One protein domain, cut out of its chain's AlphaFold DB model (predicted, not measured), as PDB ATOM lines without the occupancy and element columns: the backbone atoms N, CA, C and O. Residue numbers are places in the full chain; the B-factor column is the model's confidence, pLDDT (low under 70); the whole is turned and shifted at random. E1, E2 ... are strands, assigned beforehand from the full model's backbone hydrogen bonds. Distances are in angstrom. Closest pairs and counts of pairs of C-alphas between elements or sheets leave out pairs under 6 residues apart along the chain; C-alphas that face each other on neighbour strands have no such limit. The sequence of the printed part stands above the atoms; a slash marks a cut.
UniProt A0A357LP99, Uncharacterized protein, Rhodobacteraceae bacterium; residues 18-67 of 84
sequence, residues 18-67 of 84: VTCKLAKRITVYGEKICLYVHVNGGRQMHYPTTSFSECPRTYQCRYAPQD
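Overview. This is residues 18 to 67 of the 84 residues of an uncharacterized protein of Rhodobacteraceae bacterium (UniProt A0A357LP99). A small antiparallel sheet of four strands, strongly twisted and bent round on itself, makes the body: the long hairpin of E1 and E2 lies in its middle, with E3 beside E2 at one edge and E4 at the other edge, beside the first residues of E1. After E3 a long loop, residues 47 to 57, runs out past the end of E3 and folds back to E4. The printed part has 50 residues, with no named helix and four named strands, E1, E2, E3 and E4 along the chain; the order across the sheet is E3, E2, E1, E4, and the class is all strand. The whole is compact, with a radius of gyration of the C-alphas of 10.9 A, and it is elongated, with spans of 30 by 19 by 14 A.

Arrangement. The inner strands of the sheet are E1, residues 18 to 28, and E2, residues 31 to 37, which form an antiparallel hairpin with 150 degrees between their N-to-C directions. Here C-alphas 36 and 22 face each other at 4.5 A, and N 23 and O 35 are within hydrogen-bond range at 2.8 A, as are N 33 and O 26 at 2.8 A. E2 forms a second hairpin with E3, residues 43 to 46, antiparallel at 146 degrees. C-alphas 43 and 37 face each other at 4.7 A, and N 34 and O 46 are 2.8 A apart, within hydrogen-bond range. On the other side of E1 is E4, residues 58 to 62, its antiparallel neighbour. C-alphas 21 and 58 face each other at 4.6 A, and N 18 and O 61 are within hydrogen-bond range at 2.9 A. The pairing of E1 is staggered: its residues 18 to 21 pair with E4 and its residues 21 to 28 with E2. E1 also bends by 58 degrees at residue 24. E3 and E4 are the edge strands; they are only just apart, 8.5 A at the closest. From edge to edge the strands' lines turn by 73 degrees and the way across the sheet turns by 90 degrees. E1, E2 and E3 form a meander, each strand the antiparallel neighbour of the one before. With E4 they make a Greek key, four strands in a row in which three are a meander and the first is the antiparallel neighbour of the fourth.

Along the chain. E1 is the longest strand, 11 residues from Val 18 at (-19.199, -22.152, 11.306) to Val 28 at (-9.354, -9.987, 32.720), and measures 26.5 A from first to last C-alpha. E2, from Glu 31 to Val 37, measures 19.5 A. E3, from Arg 43 to His 46, measures 10.3 A. E4, from Thr 58 to Arg 62, measures 13.0 A and ends with its C-alpha at (-22.907, -17.467, 13.721).

Size, cuts and confidence. The two C-alphas farthest apart are those of Asn 40 and Thr 50, 30.3 A, while the first and last printed C-alphas, of Val 18 and Asp 67, are 13.6 A apart. The printed part runs from 18 to 67 with no cut, within a full chain of 84 residues. The links from E1 to E2, 2 residues, and from E2 to E3, 5 residues, are tight; the link from E3 to E4, 11 residues, is long. The mean pLDDT of the printed part is 87.9, and residues 65 to 67 are under 70, where the model's confidence is low.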
ATOM      1  N   VAL A  18     -20.504 -21.499  11.425       90.06
ATOM      2  CA  VAL A  18     -19.199 -22.152  11.306       90.06
ATOM      3  C   VAL A  18     -18.808 -22.810  12.619       90.06
ATOM      4  O   VAL A  18     -19.287 -22.462  13.698       90.06
ATOM      5  N   THR A  19     -17.884 -23.762  12.539       92.75
ATOM      6  CA  THR A  19     -17.336 -24.392  13.741       92.75
ATOM      7  C   THR A  19     -16.350 -23.446  14.422       92.75
ATOM      8  O   THR A  19     -15.262 -23.187  13.901       92.75
ATOM      9  N   CYS A  20     -16.719 -22.979  15.611       92.25
ATOM     10  CA  CYS A  20     -15.847 -22.246  16.518       92.25
ATOM     11  C   CYS A  20     -15.101 -23.226  17.428       92.25
ATOM     12  O   CYS A  20     -15.715 -24.088  18.060       92.25
ATOM     13  N   LYS A  21     -13.778 -23.081  17.525       94.75
ATOM     14  CA  LYS A  21     -12.909 -23.872  18.407       94.75
ATOM     15  C   LYS A  21     -12.374 -22.998  19.531       94.75
ATOM     16  O   LYS A  21     -11.973 -21.862  19.290       94.75
ATOM     17  N   LEU A  22     -12.365 -23.524  20.752       95.06
ATOM     18  CA  LEU A  22     -11.820 -22.829  21.912       95.06
ATOM     19  C   LEU A  22     -10.311 -22.647  21.725       95.06
ATOM     20  O   LEU A  22      -9.567 -23.625  21.674       95.06
ATOM     21  N   ALA A  23      -9.868 -21.397  21.637       93.12
ATOM     22  CA  ALA A  23      -8.461 -21.042  21.517       93.12
ATOM     23  C   ALA A  23      -7.828 -20.787  22.886       93.12
ATOM     24  O   ALA A  23      -6.722 -21.254  23.155       93.12
ATOM     25  N   LYS A  24      -8.514 -20.041  23.763       93.56
ATOM     26  CA  LYS A  24      -7.965 -19.673  25.074       93.56
ATOM     27  C   LYS A  24      -9.051 -19.409  26.113       93.56
ATOM     28  O   LYS A  24     -10.157 -18.996  25.784       93.56
ATOM     29  N   ARG A  25      -8.693 -19.607  27.380       94.56
ATOM     30  CA  ARG A  25      -9.435 -19.154  28.561       94.56
ATOM     31  C   ARG A  25      -8.591 -18.092  29.250       94.56
ATOM     32  O   ARG A  25      -7.414 -18.346  29.514       94.56
ATOM     33  N   ILE A  26      -9.152 -16.916  29.475       93.69
ATOM     34  CA  ILE A  26      -8.451 -15.791  30.099       93.69
ATOM     35  C   ILE A  26      -9.329 -15.177  31.182       93.69
ATOM     36  O   ILE A  26     -10.553 -15.211  31.082       93.69
ATOM     37  N   THR A  27      -8.691 -14.609  32.197       92.38
ATOM     38  CA  THR A  27      -9.361 -13.790  33.206       92.38
ATOM     39  C   THR A  27      -8.824 -12.375  33.079       92.38
ATOM     40  O   THR A  27      -7.608 -12.183  33.122       92.38
ATOM     41  N   VAL A  28      -9.709 -11.400  32.896       88.38
ATOM     42  CA  VAL A  28      -9.354  -9.987  32.720       88.38
ATOM     43  C   VAL A  28     -10.239  -9.172  33.655       88.38
ATOM     44  O   VAL A  28     -11.450  -9.328  33.629       88.38
ATOM     45  N   TYR A  29      -9.641  -8.361  34.532       89.19
ATOM     46  CA  TYR A  29     -10.362  -7.573  35.548       89.19
ATOM     47  C   TYR A  29     -11.365  -8.379  36.405       89.19
ATOM     48  O   TYR A  29     -12.410  -7.877  36.795       89.19
ATOM     49  N   GLY A  30     -11.049  -9.644  36.702       86.25
ATOM     50  CA  GLY A  30     -11.928 -10.543  37.464       86.25
ATOM     51  C   GLY A  30     -13.013 -11.232  36.630       86.25
ATOM     52  O   GLY A  30     -13.632 -12.181  37.108       86.25
ATOM     53  N   GLU A  31     -13.186 -10.838  35.369       89.44
ATOM     54  CA  GLU A  31     -14.137 -11.443  34.446       89.44
ATOM     55  C   GLU A  31     -13.504 -12.615  33.691       89.44
ATOM     56  O   GLU A  31     -12.377 -12.535  33.188       89.44
ATOM     57  N   LYS A  32     -14.223 -13.737  33.632       91.94
ATOM     58  CA  LYS A  32     -13.798 -14.939  32.909       91.94
ATOM     59  C   LYS A  32     -14.230 -14.820  31.453       91.94
ATOM     60  O   LYS A  32     -15.385 -14.527  31.175       91.94
ATOM     61  N   ILE A  33     -13.315 -15.099  30.528       93.56
ATOM     62  CA  ILE A  33     -13.550 -14.986  29.085       93.56
ATOM     63  C   ILE A  33     -13.023 -16.232  28.371       93.56
ATOM     64  O   ILE A  33     -11.891 -16.682  28.582       93.56
ATOM     65  N   CYS A  34     -13.840 -16.774  27.478       94.00
ATOM     66  CA  CYS A  34     -13.502 -17.867  26.580       94.00
ATOM     67  C   CYS A  34     -13.396 -17.343  25.155       94.00
ATOM     68  O   CYS A  34     -14.376 -16.890  24.566       94.00
ATOM     69  N   LEU A  35     -12.181 -17.395  24.615       92.75
ATOM     70  CA  LEU A  35     -11.859 -16.937  23.275       92.75
ATOM     71  C   LEU A  35     -11.953 -18.104  22.297       92.75
ATOM     72  O   LEU A  35     -11.252 -19.110  22.445       92.75
ATOM     73  N   TYR A  36     -12.776 -17.931  21.275       92.69
ATOM     74  CA  TYR A  36     -12.997 -18.878  20.197       92.69
ATOM     75  C   TYR A  36     -12.455 -18.339  18.880       92.69
ATOM     76  O   TYR A  36     -12.490 -17.135  18.630       92.69
ATOM     77  N   VAL A  37     -11.977 -19.247  18.036       90.19
ATOM     78  CA  VAL A  37     -11.539 -18.963  16.667       90.19
ATOM     79  C   VAL A  37     -12.308 -19.838  15.690       90.19
ATOM     80  O   VAL A  37     -12.606 -20.998  15.989       90.19
ATOM     81  N   HIS A  38     -12.616 -19.300  14.519       87.44
ATOM     82  CA  HIS A  38     -13.252 -20.053  13.442       87.44
ATOM     83  C   HIS A  38     -12.520 -19.865  12.110       87.44
ATOM     84  O   HIS A  38     -11.497 -19.182  12.018       87.44
ATOM     85  N   VAL A  39     -13.038 -20.517  11.066       80.38
ATOM     86  CA  VAL A  39     -12.506 -20.417   9.700       80.38
ATOM     87  C   VAL A  39     -12.387 -18.951   9.264       80.38
ATOM     88  O   VAL A  39     -13.212 -18.121   9.643       80.38
ATOM     89  N   ASN A  40     -11.358 -18.627   8.480       73.88
ATOM     90  CA  ASN A  40     -11.044 -17.263   8.023       73.88
ATOM     91  C   ASN A  40     -10.590 -16.282   9.128       73.88
ATOM     92  O   ASN A  40     -10.609 -15.073   8.917       73.88
ATOM     93  N   GLY A  41     -10.141 -16.789  10.284       73.56
ATOM     94  CA  GLY A  41      -9.453 -15.989  11.309       73.56
ATOM     95  C   GLY A  41     -10.363 -15.116  12.177       73.56
ATOM     96  O   GLY A  41      -9.860 -14.297  12.945       73.56
ATOM     97  N   GLY A  42     -11.684 -15.289  12.074       80.06
ATOM     98  CA  GLY A  42     -12.634 -14.611  12.950       80.06
ATOM     99  C   GLY A  42     -12.543 -15.119  14.386       80.06
ATOM    100  O   GLY A  42     -12.164 -16.271  14.650       80.06
ATOM    101  N   ARG A  43     -12.836 -14.217  15.321       84.88
ATOM    102  CA  ARG A  43     -12.671 -14.410  16.762       84.88
ATOM    103  C   ARG A  43     -13.986 -14.098  17.452       84.88
ATOM    104  O   ARG A  43     -14.629 -13.116  17.117       84.88
ATOM    105  N   GLN A  44     -14.348 -14.892  18.450       85.25
ATOM    106  CA  GLN A  44     -15.538 -14.643  19.258       85.25
ATOM    107  C   GLN A  44     -15.216 -14.815  20.737       85.25
ATOM    108  O   GLN A  44     -14.478 -15.726  21.118       85.25
ATOM    109  N   MET A  45     -15.772 -13.943  21.572       88.38
ATOM    110  CA  MET A  45     -15.636 -14.015  23.024       88.38
ATOM    111  C   MET A  45     -16.948 -14.477  23.647       88.38
ATOM    112  O   MET A  45     -18.026 -14.029  23.260       88.38
ATOM    113  N   HIS A  46     -16.846 -15.385  24.609       89.19
ATOM    114  CA  HIS A  46     -17.954 -15.817  25.448       89.19
ATOM    115  C   HIS A  46     -17.592 -15.598  26.917       89.19
ATOM    116  O   HIS A  46     -16.471 -15.909  27.324       89.19
ATOM    117  N   TYR A  47     -18.541 -15.093  27.698       90.75
ATOM    118  CA  TYR A  47     -18.365 -14.724  29.100       90.75
ATOM    119  C   TYR A  47     -19.124 -15.728  29.977       90.75
ATOM    120  O   TYR A  47     -20.333 -15.574  30.164       90.75
ATOM    121  N   PRO A  48     -18.472 -16.808  30.447       91.56
ATOM    122  CA  PRO A  48     -19.110 -17.762  31.347       91.56
ATOM    123  C   PRO A  48     -19.481 -17.105  32.678       91.56
ATOM    124  O   PRO A  48     -18.727 -16.291  33.216       91.56
ATOM    125  N   THR A  49     -20.617 -17.511  33.237       86.69
ATOM    126  CA  THR A  49     -21.186 -16.872  34.435       86.69
ATOM    127  C   THR A  49     -20.487 -17.296  35.720       86.69
ATOM    128  O   THR A  49     -20.295 -16.492  36.630       86.69
ATOM    129  N   THR A  50     -20.075 -18.561  35.796       86.62
ATOM    130  CA  THR A  50     -19.574 -19.172  37.030       86.62
ATOM    131  C   THR A  50     -18.164 -19.716  36.829       86.62
ATOM    132  O   THR A  50     -17.269 -19.529  37.662       86.62
ATOM    133  N   SER A  51     -17.919 -20.405  35.714       91.75
ATOM    134  CA  SER A  51     -16.780 -21.304  35.556       91.75
ATOM    135  C   SER A  51     -16.385 -21.522  34.092       91.75
ATOM    136  O   SER A  51     -17.218 -21.622  33.201       91.75
ATOM    137  N   PHE A  52     -15.088 -21.733  33.838       92.50
ATOM    138  CA  PHE A  52     -14.596 -22.120  32.509       92.50
ATOM    139  C   PHE A  52     -15.068 -23.504  32.032       92.50
ATOM    140  O   PHE A  52     -14.848 -23.850  30.868       92.50
ATOM    141  N   SER A  53     -15.690 -24.304  32.903       91.81
ATOM    142  CA  SER A  53     -16.360 -25.552  32.515       91.81
ATOM    143  C   SER A  53     -17.536 -25.315  31.568       91.81
ATOM    144  O   SER A  53     -17.836 -26.190  30.764       91.81
ATOM    145  N   GLU A  54     -18.152 -24.130  31.615       91.31
ATOM    146  CA  GLU A  54     -19.226 -23.712  30.702       91.31
ATOM    147  C   GLU A  54     -18.720 -23.491  29.267       91.31
ATOM    148  O   GLU A  54     -19.518 -23.370  28.347       91.31
ATOM    149  N   CYS A  55     -17.401 -23.459  29.053       93.50
ATOM    150  CA  CYS A  55     -16.812 -23.204  27.747       93.50
ATOM    151  C   CYS A  55     -16.535 -24.514  27.000       93.50
ATOM    152  O   CYS A  55     -15.494 -25.149  27.255       93.50
ATOM    153  N   PRO A  56     -17.411 -24.920  26.057       94.69
ATOM    154  CA  PRO A  56     -17.200 -26.119  25.262       94.69
ATOM    155  C   PRO A  56     -15.938 -25.976  24.416       94.69
ATOM    156  O   PRO A  56     -15.555 -24.875  24.019       94.69
ATOM    157  N   ARG A  57     -15.295 -27.104  24.097       94.44
ATOM    158  CA  ARG A  57     -14.124 -27.109  23.204       94.44
ATOM    159  C   ARG A  57     -14.480 -26.648  21.793       94.44
ATOM    160  O   ARG A  57     -13.650 -26.025  21.136       94.44
ATOM    161  N   THR A  58     -15.693 -26.951  21.339       94.19
ATOM    162  CA  THR A  58     -16.197 -26.601  20.010       94.19
ATOM    163  C   THR A  58     -17.704 -26.375  20.041       94.19
ATOM    164  O   THR A  58     -18.395 -27.079  20.774       94.19
ATOM    165  N   TYR A  59     -18.215 -25.461  19.218       92.88
ATOM    166  CA  TYR A  59     -19.655 -25.280  18.986       92.88
ATOM    167  C   TYR A  59     -19.917 -24.623  17.617       92.88
ATOM    168  O   TYR A  59     -18.972 -24.195  16.949       92.88
ATOM    169  N   GLN A  60     -21.182 -24.560  17.189       92.19
ATOM    170  CA  GLN A  60     -21.588 -23.849  15.969       92.19
ATOM    171  C   GLN A  60     -21.895 -22.384  16.293       92.19
ATOM    172  O   GLN A  60     -22.884 -22.086  16.964       92.19
ATOM    173  N   CYS A  61     -21.045 -21.475  15.827       87.19
ATOM    174  CA  CYS A  61     -21.207 -20.035  16.000       87.19
ATOM    175  C   CYS A  61     -21.730 -19.392  14.717       87.19
ATOM    176  O   CYS A  61     -21.458 -19.876  13.618       87.19
ATOM    177  N   ARG A  62     -22.483 -18.295  14.858       86.56
ATOM    178  CA  ARG A  62     -22.907 -17.467  13.721       86.56
ATOM    179  C   ARG A  62     -21.669 -16.999  12.965       86.56
ATOM    180  O   ARG A  62     -20.729 -16.494  13.577       86.56
ATOM    181  N   TYR A  63     -21.664 -17.162  11.648       81.62
ATOM    182  CA  TYR A  63     -20.534 -16.718  10.849       81.62
ATOM    183  C   TYR A  63     -20.539 -15.192  10.720       81.62
ATOM    184  O   TYR A  63     -21.424 -14.615  10.091       81.62
ATOM    185  N   ALA A  64     -19.534 -14.541  11.307       75.88
ATOM    186  CA  ALA A  64     -19.359 -13.091  11.264       75.88
ATOM    187  C   ALA A  64     -18.048 -12.724  10.537       75.88
ATOM    188  O   ALA A  64     -17.064 -12.359  11.177       75.88
ATOM    189  N   PRO A  65     -17.987 -12.812   9.191       66.94
ATOM    190  CA  PRO A  65     -16.764 -12.535   8.423       66.94
ATOM    191  C   PRO A  65     -16.269 -11.085   8.531       66.94
ATOM    192  O   PRO A  65     -15.091 -10.817   8.296       66.94
ATOM    193  N   GLN A  66     -17.174 -10.162   8.866       64.25
ATOM    194  CA  GLN A  66     -16.898  -8.733   9.018       64.25
ATOM    195  C   GLN A  66     -16.196  -8.429  10.354       64.25
ATOM    196  O   GLN A  66     -15.506  -7.420  10.474       64.25
ATOM    197  N   ASP A  67     -16.355  -9.297  11.358       62.66
ATOM    198  CA  ASP A  67     -15.822  -9.089  12.703       62.66
ATOM    199  C   ASP A  67     -14.431  -9.719  12.826       62.66
ATOM    200  O   ASP A  67     -14.208 -10.762  13.448       62.66
TER     201      ASP A  67